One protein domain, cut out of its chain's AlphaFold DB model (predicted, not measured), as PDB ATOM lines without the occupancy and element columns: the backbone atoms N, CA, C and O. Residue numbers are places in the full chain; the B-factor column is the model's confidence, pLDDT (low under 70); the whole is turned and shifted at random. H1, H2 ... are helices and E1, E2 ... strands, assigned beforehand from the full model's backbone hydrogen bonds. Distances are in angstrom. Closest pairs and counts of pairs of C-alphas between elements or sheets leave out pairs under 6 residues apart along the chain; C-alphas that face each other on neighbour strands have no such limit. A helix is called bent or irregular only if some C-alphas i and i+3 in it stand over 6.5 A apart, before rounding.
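What this domain is: This is residues 130 to 292 of the 594 residues of an uncharacterized protein of Methanobrevibacter oralis (UniProt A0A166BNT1). Five helices are packed across one another, with the long H3 beside H4 in the middle, H1 on one side of that pair and H5 on the other, and H6 across H4 and H5. A small hairpin of strands, E1 and E2, lies at one far end of the model, and the short H2 with the long link before it lies at the other. The printed part has 163 residues, in the order H1 H2 H3 H4 H5 E1 E2 H6; the sheet E1 - E2 is antiparallel and the class is mostly helix. The whole is compact, with a radius of gyration of the C-alphas of 16.0 A and spans of 51 by 38 by 25 A.

Where its parts are: Find C-alpha 266 at (19.106, 6.900, -23.262), where E1, residues 266 to 269, begins its 10.3 A. E2, residues 274 to 277, spans 10.2 A, and H6, residues 278 to 291, runs 20.2 A to C-alpha 291 at (34.982, 18.569, -7.609). Look earlier for H5, residues 249 to 261, 18.0 A, and H4, residues 216 to 227, 16.5 A. From C-alpha 182 at (49.937, 4.822, -25.048), H3 runs 38.1 A through residues 182 to 209; it is irregular, with C-alphas 185 and 188 7.3 A apart. H1 is residues 144 to 156, 18.1 A, and H2 residues 175 to 178, 4.6 A.

How they stand to each other: In the hairpin E1 and E2, antiparallel at 149 degrees, look for N 267 and O 276, 3.0 A apart, and N 276 and O 267, 2.8 A apart, both within hydrogen-bond range. H6 touches H5, closest at the C-alphas of Ala 279 and Gly 254, 4.2 A, at a steep tilt of 68 degrees, only just short of about perpendicular. H4 is the hub, touching H1, H3, H5 and H6; its closest C-alphas to H6 are Ala 225 and Gly 286, 4.2 A. H4 and H5 form a helical hairpin, closest at the C-alphas of Ala 220 and Ala 257, 4.8 A. H3 touches H5 at the C-alphas of Lys 193 and Gly 256, 4.3 A, at a shallow tilt of 34.5 degrees, only just short of steep. With residues 195 to 206 alone H3 touches H1, closest at the C-alphas of Gly 199 and Ala 146, 3.8 A. H2 is close to H3 but not clearly touching: the C-alphas of Tyr 177 and Gly 183 are 5.1 A apart. Each O i to N i+4 pair is within hydrogen-bond range in H1, H4 and H5, against 21 of 24 in H3 and 9 of 10 in H6; H2 is too short for such a pair.

The domain as a whole: The C-alphas farthest apart are those of Leu 169 and Gly 271, 55.8 A. The printed part has no cut; the links H1 to H2 and H4 to H5 are long. The mean pLDDT of the printed part is 94.8, and no printed residue is under 70.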
ATOM      1  N   ILE A 130      35.466   9.658  -1.500       97.12
ATOM      2  CA  ILE A 130      35.358   8.815  -0.300       97.12
ATOM      3  C   ILE A 130      34.418   9.381   0.785       97.12
ATOM      4  O   ILE A 130      33.758   8.615   1.496       97.12
ATOM      5  N   ALA A 131      34.358  10.712   0.913       95.44
ATOM      6  CA  ALA A 131      33.595  11.413   1.943       95.44
ATOM      7  C   ALA A 131      32.150  11.735   1.529       95.44
ATOM      8  O   ALA A 131      31.359  12.147   2.378       95.44
ATOM      9  N   ILE A 132      31.798  11.557   0.254       97.75
ATOM     10  CA  ILE A 132      30.468  11.878  -0.266       97.75
ATOM     11  C   ILE A 132      29.502  10.763   0.157       97.75
ATOM     12  O   ILE A 132      29.735   9.601  -0.190       97.75
ATOM     13  N   PRO A 133      28.443  11.054   0.930       97.06
ATOM     14  CA  PRO A 133      27.473  10.041   1.314       97.06
ATOM     15  C   PRO A 133      26.576   9.671   0.129       97.06
ATOM     16  O   PRO A 133      26.402  10.448  -0.805       97.06
ATOM     17  N   THR A 134      25.937   8.511   0.192       96.75
ATOM     18  CA  THR A 134      24.766   8.261  -0.655       96.75
ATOM     19  C   THR A 134      23.551   9.042  -0.145       96.75
ATOM     20  O   THR A 134      23.512   9.414   1.039       96.75
ATOM     21  N   PRO A 135      22.522   9.240  -0.986       93.38
ATOM     22  CA  PRO A 135      21.183   9.544  -0.507       93.38
ATOM     23  C   PRO A 135      20.744   8.539   0.563       93.38
ATOM     24  O   PRO A 135      21.213   7.394   0.620       93.38
ATOM     25  N   LYS A 136      19.871   8.993   1.460       87.88
ATOM     26  CA  LYS A 136      19.294   8.134   2.490       87.88
ATOM     27  C   LYS A 136      18.037   7.476   1.926       87.88
ATOM     28  O   LYS A 136      17.047   8.167   1.723       87.88
ATOM     29  N   ALA A 137      18.058   6.151   1.821       81.50
ATOM     30  CA  ALA A 137      16.848   5.338   1.745       81.50
ATOM     31  C   ALA A 137      16.468   4.897   3.173       81.50
ATOM     32  O   ALA A 137      15.970   5.690   3.976       81.50
ATOM     33  N   ASN A 138      16.839   3.670   3.554       83.06
ATOM     34  CA  ASN A 138      16.710   3.160   4.929       83.06
ATOM     35  C   ASN A 138      18.010   3.292   5.735       83.06
ATOM     36  O   ASN A 138      17.987   3.579   6.931       83.06
ATOM     37  N   ASN A 139      19.146   3.131   5.057       91.56
ATOM     38  CA  ASN A 139      20.495   3.326   5.580       91.56
ATOM     39  C   ASN A 139      21.226   4.351   4.696       91.56
ATOM     40  O   ASN A 139      20.617   5.032   3.871       91.56
ATOM     41  N   ARG A 140      22.539   4.482   4.881       92.19
ATOM     42  CA  ARG A 140      23.419   5.187   3.945       92.19
ATOM     43  C   ARG A 140      24.804   4.558   3.955       92.19
ATOM     44  O   ARG A 140      25.233   4.035   4.984       92.19
ATOM     45  N   ILE A 141      25.500   4.669   2.834       95.75
ATOM     46  CA  ILE A 141      26.929   4.366   2.697       95.75
ATOM     47  C   ILE A 141      27.648   5.638   2.214       95.75
ATOM     48  O   ILE A 141      27.103   6.740   2.324       95.75
ATOM     49  N   SER A 142      28.874   5.520   1.713       96.62
ATOM     50  CA  SER A 142      29.579   6.629   1.068       96.62
ATOM     51  C   SER A 142      30.306   6.165  -0.188       96.62
ATOM     52  O   SER A 142      30.471   4.961  -0.412       96.62
ATOM     53  N   GLY A 143      30.817   7.127  -0.959       97.88
ATOM     54  CA  GLY A 143      31.698   6.897  -2.102       97.88
ATOM     55  C   GLY A 143      32.972   6.115  -1.760       97.88
ATOM     56  O   GLY A 143      33.684   5.687  -2.664       97.88
ATOM     57  N   TYR A 144      33.244   5.841  -0.475       98.31
ATOM     58  CA  TYR A 144      34.277   4.892  -0.062       98.31
ATOM     59  C   TYR A 144      34.129   3.528  -0.734       98.31
ATOM     60  O   TYR A 144      35.142   2.931  -1.075       98.31
ATOM     61  N   ALA A 145      32.906   3.032  -0.940       98.50
ATOM     62  CA  ALA A 145      32.720   1.734  -1.582       98.50
ATOM     63  C   ALA A 145      33.228   1.732  -3.037       98.50
ATOM     64  O   ALA A 145      33.900   0.779  -3.429       98.50
ATOM     65  N   ALA A 146      32.995   2.814  -3.792       98.75
ATOM     66  CA  ALA A 146      33.563   2.991  -5.131       98.75
ATOM     67  C   ALA A 146      35.091   3.077  -5.087       98.75
ATOM     68  O   ALA A 146      35.776   2.330  -5.781       98.75
ATOM     69  N   VAL A 147      35.623   3.961  -4.234       98.69
ATOM     70  CA  VAL A 147      37.069   4.170  -4.088       98.69
ATOM     71  C   VAL A 147      37.758   2.858  -3.719       98.69
ATOM     72  O   VAL A 147      38.720   2.468  -4.367       98.69
ATOM     73  N   ARG A 148      37.245   2.133  -2.723       98.56
ATOM     74  CA  ARG A 148      37.803   0.849  -2.301       98.56
ATOM     75  C   ARG A 148      37.843  -0.157  -3.449       98.56
ATOM     76  O   ARG A 148      38.902  -0.722  -3.675       98.56
ATOM     77  N   ALA A 149      36.732  -0.360  -4.158       98.69
ATOM     78  CA  ALA A 149      36.675  -1.328  -5.256       98.69
ATOM     79  C   ALA A 149      37.705  -1.009  -6.352       98.69
ATOM     80  O   ALA A 149      38.445  -1.890  -6.780       98.69
ATOM     81  N   ILE A 150      37.832   0.272  -6.713       98.75
ATOM     82  CA  ILE A 150      38.841   0.739  -7.669       98.75
ATOM     83  C   ILE A 150      40.256   0.434  -7.169       98.75
ATOM     84  O   ILE A 150      41.068  -0.092  -7.923       98.75
ATOM     85  N   TYR A 151      40.575   0.755  -5.912       98.44
ATOM     86  CA  TYR A 151      41.915   0.516  -5.372       98.44
ATOM     87  C   TYR A 151      42.241  -0.973  -5.220       98.44
ATOM     88  O   TYR A 151      43.379  -1.349  -5.491       98.44
ATOM     89  N   ASP A 152      41.273  -1.808  -4.845       98.50
ATOM     90  CA  ASP A 152      41.445  -3.264  -4.801       98.50
ATOM     91  C   ASP A 152      41.853  -3.777  -6.205       98.50
ATOM     92  O   ASP A 152      42.893  -4.422  -6.345       98.50
ATOM     93  N   ASP A 153      41.162  -3.349  -7.271       98.25
ATOM     94  CA  ASP A 153      41.527  -3.700  -8.654       98.25
ATOM     95  C   ASP A 153      42.857  -3.086  -9.137       98.25
ATOM     96  O   ASP A 153      43.530  -3.661 -10.000       98.25
ATOM     97  N   ILE A 154      43.267  -1.926  -8.608       96.75
ATOM     98  CA  ILE A 154      44.599  -1.356  -8.876       96.75
ATOM     99  C   ILE A 154      45.682  -2.274  -8.315       96.75
ATOM    100  O   ILE A 154      46.645  -2.578  -9.019       96.75
ATOM    101  N   PHE A 155      45.540  -2.719  -7.065       96.75
ATOM    102  CA  PHE A 155      46.532  -3.579  -6.419       96.75
ATOM    103  C   PHE A 155      46.591  -4.982  -7.028       96.75
ATOM    104  O   PHE A 155      47.641  -5.622  -6.977       96.75
ATOM    105  N   GLU A 156      45.502  -5.435  -7.643       96.75
ATOM    106  CA  GLU A 156      45.449  -6.691  -8.393       96.75
ATOM    107  C   GLU A 156      45.952  -6.565  -9.844       96.75
ATOM    108  O   GLU A 156      46.182  -7.576 -10.504       96.75
ATOM    109  N   GLY A 157      46.182  -5.344 -10.345       94.25
ATOM    110  CA  GLY A 157      46.644  -5.105 -11.717       94.25
ATOM    111  C   GLY A 157      45.548  -5.259 -12.779       94.25
ATOM    112  O   GLY A 157      45.846  -5.484 -13.951       94.25
ATOM    113  N   ASN A 158      44.275  -5.132 -12.395       95.62
ATOM    114  CA  ASN A 158      43.132  -5.417 -13.268       95.62
ATOM    115  C   ASN A 158      42.726  -4.226 -14.159       95.62
ATOM    116  O   ASN A 158      42.082  -4.417 -15.204       95.62
ATOM    117  N   LEU A 159      43.089  -2.994 -13.769       94.38
ATOM    118  CA  LEU A 159      42.561  -1.771 -14.390       94.38
ATOM    119  C   LEU A 159      43.318  -1.275 -15.624       94.38
ATOM    120  O   LEU A 159      42.702  -0.647 -16.482       94.38
ATOM    121  N   THR A 160      44.622  -1.525 -15.742       92.44
ATOM    122  CA  THR A 160      45.425  -1.046 -16.878       92.44
ATOM    123  C   THR A 160      46.472  -2.080 -17.287       92.44
ATOM    124  O   THR A 160      47.073  -2.702 -16.414       92.44
ATOM    125  N   PRO A 161      46.718  -2.279 -18.597       92.31
ATOM    126  CA  PRO A 161      47.800  -3.143 -19.069       92.31
ATOM    127  C   PRO A 161      49.186  -2.480 -18.970       92.31
ATOM    128  O   PRO A 161      50.193  -3.125 -19.255       92.31
ATOM    129  N   ILE A 162      49.253  -1.189 -18.629       93.12
ATOM    130  CA  ILE A 162      50.498  -0.416 -18.601       93.12
ATOM    131  C   ILE A 162      51.174  -0.576 -17.240       93.12
ATOM    132  O   ILE A 162      50.660  -0.112 -16.222       93.12
ATOM    133  N   ASP A 163      52.369  -1.162 -17.236       92.38
ATOM    134  CA  ASP A 163      53.241  -1.185 -16.063       92.38
ATOM    135  C   ASP A 163      53.967   0.163 -15.915       92.38
ATOM    136  O   ASP A 163      54.887   0.501 -16.665       92.38
ATOM    137  N   GLY A 164      53.548   0.943 -14.918       91.31
ATOM    138  CA  GLY A 164      54.145   2.241 -14.608       91.31
ATOM    139  C   GLY A 164      55.618   2.172 -14.182       91.31
ATOM    140  O   GLY A 164      56.319   3.175 -14.294       91.31
ATOM    141  N   SER A 165      56.108   1.014 -13.717       92.75
ATOM    142  CA  SER A 165      57.481   0.850 -13.214       92.75
ATOM    143  C   SER A 165      58.543   0.806 -14.317       92.75
ATOM    144  O   SER A 165      59.712   1.090 -14.056       92.75
ATOM    145  N   ILE A 166      58.134   0.504 -15.554       94.00
ATOM    146  CA  ILE A 166      59.017   0.420 -16.724       94.00
ATOM    147  C   ILE A 166      58.899   1.633 -17.658       94.00
ATOM    148  O   ILE A 166      59.528   1.649 -18.718       94.00
ATOM    149  N   LEU A 167      58.103   2.649 -17.298       92.88
ATOM    150  CA  LEU A 167      57.944   3.849 -18.122       92.88
ATOM    151  C   LEU A 167      59.278   4.611 -18.233       92.88
ATOM    152  O   LEU A 167      59.841   5.011 -17.209       92.88
ATOM    153  N   PRO A 168      59.793   4.862 -19.454       91.50
ATOM    154  CA  PRO A 168      61.047   5.584 -19.625       91.50
ATOM    155  C   PRO A 168      60.969   7.023 -19.106       91.50
ATOM    156  O   PRO A 168      59.923   7.681 -19.164       91.50
ATOM    157  N   LEU A 169      62.116   7.546 -18.666       91.38
ATOM    158  CA  LEU A 169      62.252   8.951 -18.288       91.38
ATOM    159  C   LEU A 169      61.809   9.863 -19.447       91.38
ATOM    160  O   LEU A 169      62.278   9.711 -20.572       91.38
ATOM    161  N   GLY A 170      60.926  10.821 -19.160       86.88
ATOM    162  CA  GLY A 170      60.410  11.774 -20.150       86.88
ATOM    163  C   GLY A 170      59.197  11.290 -20.955       86.88
ATOM    164  O   GLY A 170      58.654  12.074 -21.728       86.88
ATOM    165  N   VAL A 171      58.745  10.042 -20.763       89.62
ATOM    166  CA  VAL A 171      57.477   9.545 -21.327       89.62
ATOM    167  C   VAL A 171      56.332   9.801 -20.347       89.62
ATOM    168  O   VAL A 171      55.389  10.522 -20.669       89.62
ATOM    169  N   GLY A 172      56.433   9.252 -19.131       84.94
ATOM    170  CA  GLY A 172      55.417   9.423 -18.089       84.94
ATOM    171  C   GLY A 172      55.259  10.886 -17.657       84.94
ATOM    172  O   GLY A 172      56.246  11.591 -17.458       84.94
ATOM    173  N   GLY A 173      54.009  11.339 -17.511       78.62
ATOM    174  CA  GLY A 173      53.676  12.706 -17.090       78.62
ATOM    175  C   GLY A 173      53.827  13.782 -18.174       78.62
ATOM    176  O   GLY A 173      53.657  14.961 -17.872       78.62
ATOM    177  N   GLY A 174      54.142  13.401 -19.418       85.12
ATOM    178  CA  GLY A 174      54.285  14.323 -20.545       85.12
ATOM    179  C   GLY A 174      53.372  14.000 -21.739       85.12
ATOM    180  O   GLY A 174      52.749  12.935 -21.780       85.12
ATOM    181  N   PRO A 175      53.335  14.883 -22.755       87.06
ATOM    182  CA  PRO A 175      52.535  14.710 -23.974       87.06
ATOM    183  C   PRO A 175      52.803  13.411 -24.746       87.06
ATOM    184  O   PRO A 175      51.908  12.902 -25.411       87.06
ATOM    185  N   LEU A 176      54.017  12.853 -24.653       91.62
ATOM    186  CA  LEU A 176      54.370  11.591 -25.316       91.62
ATOM    187  C   LEU A 176      53.567  10.401 -24.782       91.62
ATOM    188  O   LEU A 176      53.250   9.494 -25.542       91.62
ATOM    189  N   TYR A 177      53.229  10.412 -23.490       92.25
ATOM    190  CA  TYR A 177      52.244   9.488 -22.945       92.25
ATOM    191  C   TYR A 177      50.834   9.992 -23.252       92.25
ATOM    192  O   TYR A 177      50.027   9.245 -23.781       92.25
ATOM    193  N   GLY A 178      50.547  11.255 -22.921       87.69
ATOM    194  CA  GLY A 178      49.181  11.770 -22.842       87.69
ATOM    195  C   GLY A 178      48.437  11.944 -24.165       87.69
ATOM    196  O   GLY A 178      47.242  11.712 -24.167       87.69
ATOM    197  N   HIS A 179      49.114  12.327 -25.252       89.25
ATOM    198  CA  HIS A 179      48.489  12.696 -26.538       89.25
ATOM    199  C   HIS A 179      48.815  11.736 -27.685       89.25
ATOM    200  O   HIS A 179      48.947  12.130 -28.840       89.25
ATOM    201  N   ASN A 180      49.129  10.494 -27.334       90.94
ATOM    202  CA  ASN A 180      49.533   9.457 -28.273       90.94
ATOM    203  C   ASN A 180      48.926   8.125 -27.826       90.94
ATOM    204  O   ASN A 180      48.394   8.012 -26.719       90.94
ATOM    205  N   SER A 181      49.101   7.081 -28.638       92.56
ATOM    206  CA  SER A 181      48.445   5.783 -28.450       92.56
ATOM    207  C   SER A 181      48.639   5.113 -27.089       92.56
ATOM    208  O   SER A 181      47.777   4.359 -26.641       92.56
ATOM    209  N   LEU A 182      49.748   5.373 -26.390       93.12
ATOM    210  CA  LEU A 182      49.937   4.822 -25.048       93.12
ATOM    211  C   LEU A 182      48.923   5.401 -24.045       93.12
ATOM    212  O   LEU A 182      48.420   4.666 -23.200       93.12
ATOM    213  N   GLY A 183      48.610   6.693 -24.137       92.69
ATOM    214  CA  GLY A 183      47.631   7.370 -23.287       92.69
ATOM    215  C   GLY A 183      46.217   7.251 -23.830       92.69
ATOM    216  O   GLY A 183      45.393   6.602 -23.195       92.69
ATOM    217  N   GLU A 184      45.935   7.863 -24.978       91.88
ATOM    218  CA  GLU A 184      44.567   8.034 -25.500       91.88
ATOM    219  C   GLU A 184      43.970   6.691 -25.944       91.88
ATOM    220  O   GLU A 184      42.883   6.324 -25.497       91.88
ATOM    221  N   ASP A 185      44.722   5.886 -26.706       91.06
ATOM    222  CA  ASP A 185      44.204   4.617 -27.244       91.06
ATOM    223  C   ASP A 185      44.224   3.469 -26.222       91.06
ATOM    224  O   ASP A 185      43.386   2.570 -26.267       91.06
ATOM    225  N   THR A 186      45.186   3.475 -25.291       91.56
ATOM    226  CA  THR A 186      45.415   2.352 -24.363       91.56
ATOM    227  C   THR A 186      45.138   2.726 -22.909       91.56
ATOM    228  O   THR A 186      44.276   2.134 -22.265       91.56
ATOM    229  N   GLY A 187      45.881   3.684 -22.357       93.19
ATOM    230  CA  GLY A 187      45.895   3.970 -20.924       93.19
ATOM    231  C   GLY A 187      44.593   4.572 -20.401       93.19
ATOM    232  O   GLY A 187      43.898   3.937 -19.612       93.19
ATOM    233  N   PHE A 188      44.277   5.804 -20.804       93.94
ATOM    234  CA  PHE A 188      43.127   6.566 -20.309       93.94
ATOM    235  C   PHE A 188      41.810   5.864 -20.609       93.94
ATOM    236  O   PHE A 188      40.990   5.727 -19.706       93.94
ATOM    237  N   THR A 189      41.647   5.362 -21.832       93.38
ATOM    238  CA  THR A 189      40.453   4.633 -22.269       93.38
ATOM    239  C   THR A 189      40.171   3.417 -21.383       93.38
ATOM    240  O   THR A 189      39.099   3.310 -20.782       93.38
ATOM    241  N   VAL A 190      41.144   2.507 -21.248       95.38
ATOM    242  CA  VAL A 190      40.950   1.262 -20.490       95.38
ATOM    243  C   VAL A 190      40.793   1.551 -18.998       95.38
ATOM    244  O   VAL A 190      39.903   0.987 -18.359       95.38
ATOM    245  N   LEU A 191      41.612   2.457 -18.456       96.56
ATOM    246  CA  LEU A 191      41.586   2.813 -17.039       96.56
ATOM    247  C   LEU A 191      40.269   3.496 -16.646       96.56
ATOM    248  O   LEU A 191      39.689   3.132 -15.623       96.56
ATOM    249  N   ALA A 192      39.767   4.433 -17.460       97.62
ATOM    250  CA  ALA A 192      38.493   5.109 -17.222       97.62
ATOM    251  C   ALA A 192      37.327   4.115 -17.226       97.62
ATOM    252  O   ALA A 192      36.571   4.056 -16.253       97.62
ATOM    253  N   LYS A 193      37.218   3.285 -18.274       98.06
ATOM    254  CA  LYS A 193      36.112   2.330 -18.423       98.06
ATOM    255  C   LYS A 193      36.113   1.276 -17.316       98.06
ATOM    256  O   LYS A 193      35.107   1.097 -16.631       98.06
ATOM    257  N   LYS A 194      37.242   0.587 -17.107       98.44
ATOM    258  CA  LYS A 194      37.340  -0.485 -16.101       98.44
ATOM    259  C   LYS A 194      37.235   0.042 -14.676       98.44
ATOM    260  O   LYS A 194      36.590  -0.587 -13.841       98.44
ATOM    261  N   GLY A 195      37.853   1.189 -14.393       98.50
ATOM    262  CA  GLY A 195      37.797   1.795 -13.071       98.50
ATOM    263  C   GLY A 195      36.380   2.233 -12.704       98.50
ATOM    264  O   GLY A 195      35.902   1.885 -11.627       98.50
ATOM    265  N   ALA A 196      35.669   2.908 -13.613       98.75
ATOM    266  CA  ALA A 196      34.269   3.265 -13.391       98.75
ATOM    267  C   ALA A 196      33.396   2.023 -13.168       98.75
ATOM    268  O   ALA A 196      32.644   1.969 -12.198       98.75
ATOM    269  N   TYR A 197      33.563   0.994 -14.007       98.88
ATOM    270  CA  TYR A 197      32.851  -0.278 -13.874       98.88
ATOM    271  C   TYR A 197      33.047  -0.912 -12.486       98.88
ATOM    272  O   TYR A 197      32.079  -1.294 -11.822       98.88
ATOM    273  N   SER A 198      34.298  -0.987 -12.022       98.75
ATOM    274  CA  SER A 198      34.646  -1.521 -10.701       98.75
ATOM    275  C   SER A 198      34.040  -0.695  -9.566       98.75
ATOM    276  O   SER A 198      33.343  -1.231  -8.700       98.75
ATOM    277  N   GLY A 199      34.217   0.630  -9.614       98.81
ATOM    278  CA  GLY A 199      33.676   1.548  -8.614       98.81
ATOM    279  C   GLY A 199      32.154   1.448  -8.499       98.81
ATOM    280  O   GLY A 199      31.615   1.336  -7.396       98.81
ATOM    281  N   THR A 200      31.455   1.406  -9.633       98.88
ATOM    282  CA  THR A 200      29.998   1.251  -9.681       98.88
ATOM    283  C   THR A 200      29.548  -0.097  -9.120       98.88
ATOM    284  O   THR A 200      28.650  -0.128  -8.274       98.88
ATOM    285  N   LYS A 201      30.204  -1.211  -9.474       98.75
ATOM    286  CA  LYS A 201      29.915  -2.520  -8.859       98.75
ATOM    287  C   LYS A 201      30.141  -2.530  -7.350       98.75
ATOM    288  O   LYS A 201      29.333  -3.111  -6.618       98.75
ATOM    289  N   GLY A 202      31.205  -1.878  -6.881       98.69
ATOM    290  CA  GLY A 202      31.488  -1.706  -5.458       98.69
ATOM    291  C   GLY A 202      30.340  -1.008  -4.729       98.69
ATOM    292  O   GLY A 202      29.874  -1.494  -3.697       98.69
ATOM    293  N   MET A 203      29.825   0.081  -5.303       98.62
ATOM    294  CA  MET A 203      28.672   0.811  -4.766       98.62
ATOM    295  C   MET A 203      27.404  -0.047  -4.725       98.62
ATOM    296  O   MET A 203      26.780  -0.144  -3.669       98.62
ATOM    297  N   LEU A 204      27.035  -0.695  -5.834       98.62
ATOM    298  CA  LEU A 204      25.840  -1.551  -5.916       98.62
ATOM    299  C   LEU A 204      25.887  -2.688  -4.890       98.62
ATOM    300  O   LEU A 204      24.914  -2.943  -4.177       98.62
ATOM    301  N   THR A 205      27.051  -3.324  -4.765       98.44
ATOM    302  CA  THR A 205      27.296  -4.386  -3.785       98.44
ATOM    303  C   THR A 205      27.153  -3.861  -2.360       98.44
ATOM    304  O   THR A 205      26.524  -4.502  -1.517       98.44
ATOM    305  N   ALA A 206      27.708  -2.680  -2.076       97.75
ATOM    306  CA  ALA A 206      27.609  -2.065  -0.761       97.75
ATOM    307  C   ALA A 206      26.163  -1.694  -0.404       97.75
ATOM    308  O   ALA A 206      25.762  -1.966   0.724       97.75
ATOM    309  N   TYR A 207      25.376  -1.151  -1.343       96.81
ATOM    310  CA  TYR A 207      23.943  -0.892  -1.149       96.81
ATOM    311  C   TYR A 207      23.196  -2.163  -0.728       96.81
ATOM    312  O   TYR A 207      22.580  -2.200   0.342       96.81
ATOM    313  N   ALA A 208      23.307  -3.220  -1.538       95.56
ATOM    314  CA  ALA A 208      22.598  -4.474  -1.308       95.56
ATOM    315  C   ALA A 208      22.990  -5.119   0.033       95.56
ATOM    316  O   ALA A 208      22.131  -5.545   0.807       95.56
ATOM    317  N   ASN A 209      24.286  -5.127   0.359       95.38
ATOM    318  CA  ASN A 209      24.803  -5.786   1.560       95.38
ATOM    319  C   ASN A 209      24.485  -5.053   2.872       95.38
ATOM    320  O   ASN A 209      24.651  -5.639   3.942       95.38
ATOM    321  N   VAL A 210      23.999  -3.808   2.817       94.62
ATOM    322  CA  VAL A 210      23.449  -3.098   3.987       94.62
ATOM    323  C   VAL A 210      21.917  -3.025   3.966       94.62
ATOM    324  O   VAL A 210      21.321  -2.211   4.675       94.62
ATOM    325  N   GLY A 211      21.269  -3.879   3.167       92.56
ATOM    326  CA  GLY A 211      19.814  -4.017   3.124       92.56
ATOM    327  C   GLY A 211      19.097  -2.824   2.494       92.56
ATOM    328  O   GLY A 211      17.980  -2.505   2.899       92.56
ATOM    329  N   MET A 212      19.739  -2.133   1.550       93.69
ATOM    330  CA  MET A 212      19.105  -1.077   0.761       93.69
ATOM    331  C   MET A 212      18.862  -1.546  -0.675       93.69
ATOM    332  O   MET A 212      19.730  -2.232  -1.227       93.69
ATOM    333  N   PRO A 213      17.744  -1.143  -1.309       91.81
ATOM    334  CA  PRO A 213      17.646  -1.231  -2.759       91.81
ATOM    335  C   PRO A 213      18.791  -0.401  -3.367       91.81
ATOM    336  O   PRO A 213      19.004   0.739  -2.938       91.81
ATOM    337  N   PRO A 214      19.588  -0.958  -4.293       94.56
ATOM    338  CA  PRO A 214      20.609  -0.180  -4.976       94.56
ATOM    339  C   PRO A 214      19.988   0.969  -5.773       94.56
ATOM    340  O   PRO A 214      18.923   0.802  -6.358       94.56
ATOM    341  N   SER A 215      20.689   2.105  -5.833       97.06
ATOM    342  CA  SER A 215      20.432   3.171  -6.808       97.06
ATOM    343  C   SER A 215      21.471   3.067  -7.934       97.06
ATOM    344  O   SER A 215      22.616   3.498  -7.733       97.06
ATOM    345  N   PRO A 216      21.130   2.452  -9.088       98.31
ATOM    346  CA  PRO A 216      22.009   2.354 -10.251       98.31
ATOM    347  C   PRO A 216      22.619   3.690 -10.669       98.31
ATOM    348  O   PRO A 216      23.837   3.777 -10.824       98.31
ATOM    349  N   ILE A 217      21.808   4.747 -10.774       98.56
ATOM    350  CA  ILE A 217      22.281   6.049 -11.253       98.56
ATOM    351  C   ILE A 217      23.268   6.708 -10.282       98.56
ATOM    352  O   ILE A 217      24.320   7.194 -10.699       98.56
ATOM    353  N   ILE A 218      23.006   6.666  -8.971       98.44
ATOM    354  CA  ILE A 218      23.917   7.235  -7.968       98.44
ATOM    355  C   ILE A 218      25.200   6.406  -7.857       98.44
ATOM    356  O   ILE A 218      26.290   6.968  -7.725       98.44
ATOM    357  N   ALA A 219      25.098   5.076  -7.927       98.69
ATOM    358  CA  ALA A 219      26.258   4.189  -7.955       98.69
ATOM    359  C   ALA A 219      27.143   4.448  -9.187       98.69
ATOM    360  O   ALA A 219      28.371   4.456  -9.072       98.69
ATOM    361  N   ALA A 220      26.528   4.693 -10.346       98.88
ATOM    362  CA  ALA A 220      27.216   5.036 -11.581       98.88
ATOM    363  C   ALA A 220      27.962   6.374 -11.453       98.88
ATOM    364  O   ALA A 220      29.176   6.421 -11.646       98.88
ATOM    365  N   ILE A 221      27.272   7.432 -11.013       98.88
ATOM    366  CA  ILE A 221      27.850   8.776 -10.841       98.88
ATOM    367  C   ILE A 221      29.008   8.770  -9.836       98.88
ATOM    368  O   ILE A 221      30.053   9.363 -10.100       98.88
ATOM    369  N   LEU A 222      28.868   8.085  -8.694       98.75
ATOM    370  CA  LEU A 222      29.943   7.989  -7.698       98.75
ATOM    371  C   LEU A 222      31.114   7.117  -8.176       98.75
ATOM    372  O   LEU A 222      32.261   7.426  -7.855       98.75
ATOM    373  N   GLY A 223      30.846   6.065  -8.957       98.75
ATOM    374  CA  GLY A 223      31.878   5.254  -9.609       98.75
ATOM    375  C   GLY A 223      32.716   6.075 -10.590       98.75
ATOM    376  O   GLY A 223      33.944   6.072 -10.497       98.75
ATOM    377  N   VAL A 224      32.053   6.852 -11.455       98.81
ATOM    378  CA  VAL A 224      32.710   7.809 -12.358       98.81
ATOM    379  C   VAL A 224      33.487   8.859 -11.572       98.81
ATOM    380  O   VAL A 224      34.673   9.058 -11.824       98.81
ATOM    381  N   ALA A 225      32.861   9.511 -10.591       98.56
ATOM    382  CA  ALA A 225      33.520  10.544  -9.800       98.56
ATOM    383  C   ALA A 225      34.820  10.026  -9.163       98.56
ATOM    384  O   ALA A 225      35.839  10.714  -9.216       98.56
ATOM    385  N   ALA A 226      34.797   8.807  -8.610       98.56
ATOM    386  CA  ALA A 226      35.953   8.183  -7.975       98.56
ATOM    387  C   ALA A 226      37.083   7.878  -8.973       98.56
ATOM    388  O   ALA A 226      38.234   8.223  -8.705       98.56
ATOM    389  N   ILE A 227      36.791   7.282 -10.140       98.62
ATOM    390  CA  ILE A 227      37.849   7.004 -11.128       98.62
ATOM    391  C   ILE A 227      38.419   8.288 -11.738       98.62
ATOM    392  O   ILE A 227      39.609   8.352 -12.036       98.62
ATOM    393  N   LEU A 228      37.615   9.349 -11.856       97.44
ATOM    394  CA  LEU A 228      38.066  10.653 -12.345       97.44
ATOM    395  C   LEU A 228      38.884  11.449 -11.304       97.44
ATOM    396  O   LEU A 228      39.369  12.541 -11.619       97.44
ATOM    397  N   GLU A 229      39.073  10.944 -10.077       96.31
ATOM    398  CA  GLU A 229      40.144  11.414  -9.177       96.31
ATOM    399  C   GLU A 229      41.525  10.870  -9.588       96.31
ATOM    400  O   GLU A 229      42.544  11.423  -9.173       96.31
ATOM    401  N   ILE A 230      41.561   9.813 -10.407       95.50
ATOM    402  CA  ILE A 230      42.776   9.123 -10.868       95.50
ATOM    403  C   ILE A 230      43.047   9.447 -12.343       95.50
ATOM    404  O   ILE A 230      44.158   9.837 -12.698       95.50
ATOM    405  N   VAL A 231      42.038   9.299 -13.204       92.50
ATOM    406  CA  VAL A 231      42.121   9.610 -14.638       92.50
ATOM    407  C   VAL A 231      41.797  11.081 -14.871       92.50
ATOM    408  O   VAL A 231      40.848  11.623 -14.302       92.50
ATOM    409  N   HIS A 232      42.566  11.740 -15.737       84.94
ATOM    410  CA  HIS A 232      42.276  13.111 -16.140       84.94
ATOM    411  C   HIS A 232      40.964  13.143 -16.945       84.94
ATOM    412  O   HIS A 232      40.920  12.503 -17.991       84.94
ATOM    413  N   PRO A 233      39.906  13.857 -16.499       87.00
ATOM    414  CA  PRO A 233      38.558  13.794 -17.099       87.00
ATOM    415  C   PRO A 233      38.430  14.435 -18.486       87.00
ATOM    416  O   PRO A 233      37.406  14.265 -19.141       87.00
ATOM    417  N   ASP A 234      39.440  15.192 -18.912       85.75
ATOM    418  CA  ASP A 234      39.472  15.897 -20.195       85.75
ATOM    419  C   ASP A 234      40.427  15.227 -21.188       85.75
ATOM    420  O   ASP A 234      40.661  15.761 -22.265       85.75
ATOM    421  N   SER A 235      41.026  14.091 -20.815       88.75
ATOM    422  CA  SER A 235      41.842  13.320 -21.744       88.75
ATOM    423  C   SER A 235      40.993  12.900 -22.934       88.75
ATOM    424  O   SER A 235      39.926  12.305 -22.746       88.75
ATOM    425  N   GLU A 236      41.509  13.153 -24.134       90.62
ATOM    426  CA  GLU A 236      41.012  12.513 -25.344       90.62
ATOM    427  C   GLU A 236      41.176  10.990 -25.218       90.62
ATOM    428  O   GLU A 236      41.926  10.463 -24.380       90.62
ATOM    429  N   VAL A 237      40.419  10.278 -26.037       92.50
ATOM    430  CA  VAL A 237      40.308   8.819 -26.014       92.50
ATOM    431  C   VAL A 237      40.405   8.276 -27.433       92.50
ATOM    432  O   VAL A 237      40.400   9.040 -28.395       92.50
ATOM    433  N   ALA A 238      40.498   6.955 -27.554       91.25
ATOM    434  CA  ALA A 238      40.569   6.285 -28.848       91.25
ATOM    435  C   ALA A 238      39.428   6.727 -29.787       91.25
ATOM    436  O   ALA A 238      38.277   6.836 -29.354       91.25
ATOM    437  N   GLU A 239      39.723   6.874 -31.085       91.06
ATOM    438  CA  GLU A 239      38.741   7.312 -32.098       91.06
ATOM    439  C   GLU A 239      37.489   6.415 -32.180       91.06
ATOM    440  O   GLU A 239      36.443   6.855 -32.654       91.06
ATOM    441  N   GLU A 240      37.561   5.167 -31.698       92.94
ATOM    442  CA  GLU A 240      36.412   4.254 -31.639       92.94
ATOM    443  C   GLU A 240      35.274   4.754 -30.730       92.94
ATOM    444  O   GLU A 240      34.128   4.349 -30.927       92.94
ATOM    445  N   TYR A 241      35.560   5.643 -29.768       91.06
ATOM    446  CA  TYR A 241      34.551   6.256 -28.894       91.06
ATOM    447  C   TYR A 241      34.017   7.587 -29.438       91.06
ATOM    448  O   TYR A 241      32.966   8.046 -28.993       91.06
ATOM    449  N   GLY A 242      34.722   8.211 -30.383       88.81
ATOM    450  CA  GLY A 242      34.377   9.501 -30.972       88.81
ATOM    451  C   GLY A 242      35.604  10.204 -31.546       88.81
ATOM    452  O   GLY A 242      36.733   9.921 -31.153       88.81
ATOM    453  N   GLY A 243      35.390  11.132 -32.481       85.62
ATOM    454  CA  GLY A 243      36.479  11.959 -33.001       85.62
ATOM    455  C   GLY A 243      37.051  12.907 -31.940       85.62
ATOM    456  O   GLY A 243      36.459  13.104 -30.878       85.62
ATOM    457  N   LEU A 244      38.178  13.548 -32.260       82.19
ATOM    458  CA  LEU A 244      38.813  14.543 -31.391       82.19
ATOM    459  C   LEU A 244      37.801  15.606 -30.919       82.19
ATOM    460  O   LEU A 244      37.051  16.150 -31.738       82.19
ATOM    461  N   PHE A 245      37.795  15.904 -29.618       82.62
ATOM    462  CA  PHE A 245      36.853  16.809 -28.944       82.62
ATOM    463  C   PHE A 245      35.381  16.359 -28.918       82.62
ATOM    464  O   PHE A 245      34.512  17.144 -28.530       82.62
ATOM    465  N   GLN A 246      35.069  15.122 -29.320       85.75
ATOM    466  CA  GLN A 246      33.709  14.562 -29.249       85.75
ATOM    467  C   GLN A 246      33.537  13.592 -28.082       85.75
ATOM    468  O   GLN A 246      32.465  13.544 -27.485       85.75
ATOM    469  N   ALA A 247      34.587  12.842 -27.749       90.94
ATOM    470  CA  ALA A 247      34.613  11.910 -26.633       90.94
ATOM    471  C   ALA A 247      35.830  12.185 -25.751       90.94
ATOM    472  O   ALA A 247      36.893  12.575 -26.221       90.94
ATOM    473  N   ASN A 248      35.673  11.963 -24.453       93.56
ATOM    474  CA  ASN A 248      36.745  12.106 -23.480       93.56
ATOM    475  C   ASN A 248      36.656  10.983 -22.441       93.56
ATOM    476  O   ASN A 248      35.729  10.168 -22.427       93.56
ATOM    477  N   SER A 249      37.627  10.944 -21.540       95.31
ATOM    478  CA  SER A 249      37.669   9.947 -20.472       95.31
ATOM    479  C   SER A 249      36.456   9.997 -19.532       95.31
ATOM    480  O   SER A 249      36.109   8.957 -18.975       95.31
ATOM    481  N   ALA A 250      35.776  11.142 -19.366       96.94
ATOM    482  CA  ALA A 250      34.536  11.217 -18.590       96.94
ATOM    483  C   ALA A 250      33.387  10.461 -19.279       96.94
ATOM    484  O   ALA A 250      32.703   9.680 -18.618       96.94
ATOM    485  N   TYR A 251      33.234  10.605 -20.599       97.62
ATOM    486  CA  TYR A 251      32.286   9.812 -21.389       97.62
ATOM    487  C   TYR A 251      32.604   8.309 -21.322       97.62
ATOM    488  O   TYR A 251      31.727   7.492 -21.041       97.62
ATOM    489  N   VAL A 252      33.876   7.931 -21.490       98.12
ATOM    490  CA  VAL A 252      34.309   6.521 -21.432       98.12
ATOM    491  C   VAL A 252      34.137   5.916 -20.032       98.12
ATOM    492  O   VAL A 252      33.735   4.755 -19.899       98.12
ATOM    493  N   ALA A 253      34.379   6.691 -18.973       98.62
ATOM    494  CA  ALA A 253      34.029   6.302 -17.608       98.62
ATOM    495  C   ALA A 253      32.509   6.112 -17.463       98.62
ATOM    496  O   ALA A 253      32.069   5.114 -16.894       98.62
ATOM    497  N   GLY A 254      31.713   7.020 -18.035       98.62
ATOM    498  CA  GLY A 254      30.260   6.905 -18.126       98.62
ATOM    499  C   GLY A 254      29.806   5.587 -18.753       98.62
ATOM    500  O   GLY A 254      28.979   4.898 -18.162       98.62
ATOM    501  N   LEU A 255      30.403   5.175 -19.877       98.69
ATOM    502  CA  LEU A 255      30.118   3.883 -20.521       98.69
ATOM    503  C   LEU A 255      30.375   2.701 -19.575       98.69
ATOM    504  O   LEU A 255      29.520   1.829 -19.429       98.69
ATOM    505  N   GLY A 256      31.533   2.681 -18.906       98.69
ATOM    506  CA  GLY A 256      31.876   1.620 -17.954       98.69
ATOM    507  C   GLY A 256      30.934   1.566 -16.747       98.69
ATOM    508  O   GLY A 256      30.533   0.484 -16.317       98.69
ATOM    509  N   ALA A 257      30.538   2.726 -16.224       98.88
ATOM    510  CA  ALA A 257      29.580   2.821 -15.129       98.88
ATOM    511  C   ALA A 257      28.168   2.377 -15.546       98.88
ATOM    512  O   ALA A 257      27.528   1.629 -14.809       98.88
ATOM    513  N   CYS A 258      27.695   2.786 -16.728       98.81
ATOM    514  CA  CYS A 258      26.386   2.383 -17.250       98.81
ATOM    515  C   CYS A 258      26.312   0.870 -17.469       98.81
ATOM    516  O   CYS A 258      25.338   0.245 -17.053       98.81
ATOM    517  N   GLU A 259      27.370   0.273 -18.027       98.75
ATOM    518  CA  GLU A 259      27.489  -1.179 -18.192       98.75
ATOM    519  C   GLU A 259      27.411  -1.910 -16.841       98.75
ATOM    520  O   GLU A 259      26.683  -2.893 -16.700       98.75
ATOM    521  N   ALA A 260      28.124  -1.422 -15.820       98.75
ATOM    522  CA  ALA A 260      28.099  -2.015 -14.482       98.75
ATOM    523  C   ALA A 260      26.743  -1.873 -13.777       98.75
ATOM    524  O   ALA A 260      26.350  -2.769 -13.026       98.75
ATOM    525  N   ALA A 261      26.062  -0.745 -13.982       98.50
ATOM    526  CA  ALA A 261      24.788  -0.419 -13.352       98.50
ATOM    527  C   ALA A 261      23.562  -0.961 -14.100       98.50
ATOM    528  O   ALA A 261      22.477  -0.960 -13.526       98.50
ATOM    529  N   GLY A 262      23.724  -1.435 -15.338       98.19
ATOM    530  CA  GLY A 262      22.602  -1.852 -16.181       98.19
ATOM    531  C   GLY A 262      21.698  -0.682 -16.574       98.19
ATOM    532  O   GLY A 262      20.490  -0.862 -16.696       98.19
ATOM    533  N   LEU A 263      22.268   0.517 -16.721       98.56
ATOM    534  CA  LEU A 263      21.514   1.706 -17.118       98.56
ATOM    535  C   LEU A 263      21.152   1.646 -18.613       98.56
ATOM    536  O   LEU A 263      21.957   1.150 -19.407       98.56
ATOM    537  N   PRO A 264      19.980   2.172 -19.017       98.00
ATOM    538  CA  PRO A 264      19.617   2.273 -20.428       98.00
ATOM    539  C   PRO A 264      20.559   3.230 -21.169       98.00
ATOM    540  O   PRO A 264      21.135   4.138 -20.570       98.00
ATOM    541  N   GLU A 265      20.695   3.067 -22.486       98.19
ATOM    542  CA  GLU A 265      21.558   3.933 -23.309       98.19
ATOM    543  C   GLU A 265      21.082   5.390 -23.329       98.19
ATOM    544  O   GLU A 265      21.907   6.304 -23.403       98.19
ATOM    545  N   LYS A 266      19.763   5.594 -23.241       98.50
ATOM    546  CA  LYS A 266      19.106   6.900 -23.262       98.50
ATOM    547  C   LYS A 266      18.190   7.085 -22.060       98.50
ATOM    548  O   LYS A 266      17.619   6.116 -21.563       98.50
ATOM    549  N   LEU A 267      18.041   8.338 -21.649       98.38
ATOM    550  CA  LEU A 267      17.076   8.785 -20.648       98.38
ATOM    551  C   LEU A 267      16.256   9.944 -21.197       98.38
ATOM    552  O   LEU A 267      16.785  10.768 -21.947       98.38
ATOM    553  N   HIS A 268      14.996  10.045 -20.782       97.62
ATOM    554  CA  HIS A 268      14.072  11.044 -21.317       97.62
ATOM    555  C   HIS A 268      13.513  11.930 -20.213       97.62
ATOM    556  O   HIS A 268      13.000  11.446 -19.206       97.62
ATOM    557  N   ILE A 269      13.603  13.251 -20.382       96.31
ATOM    558  CA  ILE A 269      12.985  14.184 -19.433       96.31
ATOM    559  C   ILE A 269      11.464  14.096 -19.554       96.31
ATOM    560  O   ILE A 269      10.888  14.358 -20.616       96.31
ATOM    561  N   ARG A 270      10.816  13.810 -18.425       92.56
ATOM    562  CA  ARG A 270       9.368  13.654 -18.318       92.56
ATOM    563  C   ARG A 270       8.635  14.880 -18.860       92.56
ATOM    564  O   ARG A 270       8.858  16.011 -18.425       92.56
ATOM    565  N   GLY A 271       7.753  14.646 -19.829       85.44
ATOM    566  CA  GLY A 271       6.892  15.663 -20.443       85.44
ATOM    567  C   GLY A 271       7.538  16.578 -21.485       85.44
ATOM    568  O   GLY A 271       6.807  17.259 -22.204       85.44
ATOM    569  N   THR A 272       8.868  16.598 -21.622       89.44
ATOM    570  CA  THR A 272       9.518  17.209 -22.797       89.44
ATOM    571  C   THR A 272       9.980  16.166 -23.808       89.44
ATOM    572  O   THR A 272      10.100  16.502 -24.985       89.44
ATOM    573  N   GLY A 273      10.226  14.926 -23.366       93.38
ATOM    574  CA  GLY A 273      10.812  13.863 -24.184       93.38
ATOM    575  C   GLY A 273      12.254  14.160 -24.599       93.38
ATOM    576  O   GLY A 273      12.752  13.562 -25.546       93.38
ATOM    577  N   GLU A 274      12.909  15.125 -23.944       96.50
ATOM    578  CA  GLU A 274      14.288  15.479 -24.262       96.50
ATOM    579  C   GLU A 274      15.208  14.313 -23.918       96.50
ATOM    580  O   GLU A 274      15.270  13.887 -22.762       96.50
ATOM    581  N   GLU A 275      15.895  13.819 -24.941       97.94
ATOM    582  CA  GLU A 275      16.766  12.658 -24.868       97.94
ATOM    583  C   GLU A 275      18.158  13.052 -24.361       97.94
ATOM    584  O   GLU A 275      18.789  13.984 -24.864       97.94
ATOM    585  N   TYR A 276      18.647  12.295 -23.386       98.31
ATOM    586  CA  TYR A 276      20.006  12.360 -22.873       98.31
ATOM    587  C   TYR A 276      20.729  11.059 -23.185       98.31
ATOM    588  O   TYR A 276      20.212   9.971 -22.946       98.31
ATOM    589  N   ASP A 277      21.963  11.175 -23.667       98.25
ATOM    590  CA  ASP A 277      22.893  10.055 -23.674       98.25
ATOM    591  C   ASP A 277      23.320   9.729 -22.237       98.25
ATOM    592  O   ASP A 277      23.933  10.562 -21.564       98.25
ATOM    593  N   THR A 278      22.982   8.534 -21.747       98.69
ATOM    594  CA  THR A 278      23.161   8.199 -20.327       98.69
ATOM    595  C   THR A 278      24.630   8.175 -19.921       98.69
ATOM    596  O   THR A 278      24.972   8.627 -18.829       98.69
ATOM    597  N   ALA A 279      25.521   7.702 -20.797       98.56
ATOM    598  CA  ALA A 279      26.954   7.671 -20.516       98.56
ATOM    599  C   ALA A 279      27.536   9.084 -20.404       98.56
ATOM    600  O   ALA A 279      28.289   9.362 -19.471       98.56
ATOM    601  N   THR A 280      27.127   9.992 -21.291       98.31
ATOM    602  CA  THR A 280      27.483  11.415 -21.200       98.31
ATOM    603  C   THR A 280      26.963  12.035 -19.908       98.31
ATOM    604  O   THR A 280      27.746  12.603 -19.152       98.31
ATOM    605  N   LEU A 281      25.675  11.850 -19.599       98.69
ATOM    606  CA  LEU A 281      25.050  12.368 -18.378       98.69
ATOM    607  C   LEU A 281      25.785  11.899 -17.114       98.69
ATOM    608  O   LEU A 281      26.132  12.704 -16.252       98.69
ATOM    609  N   VAL A 282      26.030  10.592 -16.990       98.81
ATOM    610  CA  VAL A 282      26.725  10.002 -15.837       98.81
ATOM    611  C   VAL A 282      28.174  10.490 -15.762       98.81
ATOM    612  O   VAL A 282      28.651  10.812 -14.670       98.81
ATOM    613  N   GLY A 283      28.857  10.577 -16.907       98.56
ATOM    614  CA  GLY A 283      30.201  11.138 -17.048       98.56
ATOM    615  C   GLY A 283      30.293  12.559 -16.490       98.56
ATOM    616  O   GLY A 283      31.071  12.845 -15.577       98.56
ATOM    617  N   ASP A 284      29.428  13.428 -16.999       98.50
ATOM    618  CA  ASP A 284      29.345  14.848 -16.671       98.50
ATOM    619  C   ASP A 284      28.957  15.096 -15.210       98.50
ATOM    620  O   ASP A 284      29.599  15.883 -14.505       98.50
ATOM    621  N   LEU A 285      27.945  14.385 -14.705       98.75
ATOM    622  CA  LEU A 285      27.565  14.458 -13.295       98.75
ATOM    623  C   LEU A 285      28.674  13.910 -12.384       98.75
ATOM    624  O   LEU A 285      28.864  14.429 -11.283       98.75
ATOM    625  N   GLY A 286      29.455  12.927 -12.839       98.38
ATOM    626  CA  GLY A 286      30.656  12.456 -12.151       98.38
ATOM    627  C   GLY A 286      31.760  13.520 -12.081       98.38
ATOM    628  O   GLY A 286      32.370  13.704 -11.022       98.38
ATOM    629  N   VAL A 287      31.974  14.282 -13.162       97.75
ATOM    630  CA  VAL A 287      32.877  15.453 -13.184       97.75
ATOM    631  C   VAL A 287      32.406  16.534 -12.215       97.75
ATOM    632  O   VAL A 287      33.222  17.107 -11.492       97.75
ATOM    633  N   ILE A 288      31.102  16.808 -12.151       98.19
ATOM    634  CA  ILE A 288      30.554  17.748 -11.166       98.19
ATOM    635  C   ILE A 288      30.812  17.222  -9.752       98.19
ATOM    636  O   ILE A 288      31.392  17.931  -8.928       98.19
ATOM    637  N   MET A 289      30.429  15.974  -9.479       97.44
ATOM    638  CA  MET A 289      30.451  15.379  -8.143       97.44
ATOM    639  C   MET A 289      31.863  15.277  -7.555       97.44
ATOM    640  O   MET A 289      32.048  15.554  -6.371       97.44
ATOM    641  N   LYS A 290      32.881  14.940  -8.358       95.81
ATOM    642  CA  LYS A 290      34.259  14.795  -7.850       95.81
ATOM    643  C   LYS A 290      34.866  16.110  -7.338       95.81
ATOM    644  O   LYS A 290      35.758  16.089  -6.491       95.81
ATOM    645  N   ASP A 291      34.401  17.247  -7.864       94.81
ATOM    646  CA  ASP A 291      34.982  18.569  -7.609       94.81
ATOM    647  C   ASP A 291      34.092  19.483  -6.753       94.81
ATOM    648  O   ASP A 291      34.527  20.580  -6.385       94.81
ATOM    649  N   ILE A 292      32.876  19.043  -6.402       95.31
ATOM    650  CA  ILE A 292      31.874  19.865  -5.705       95.31
ATOM    651  C   ILE A 292      32.172  20.080  -4.214       95.31
ATOM    652  O   ILE A 292      31.693  21.043  -3.617       95.31
TER     653      ILE A 292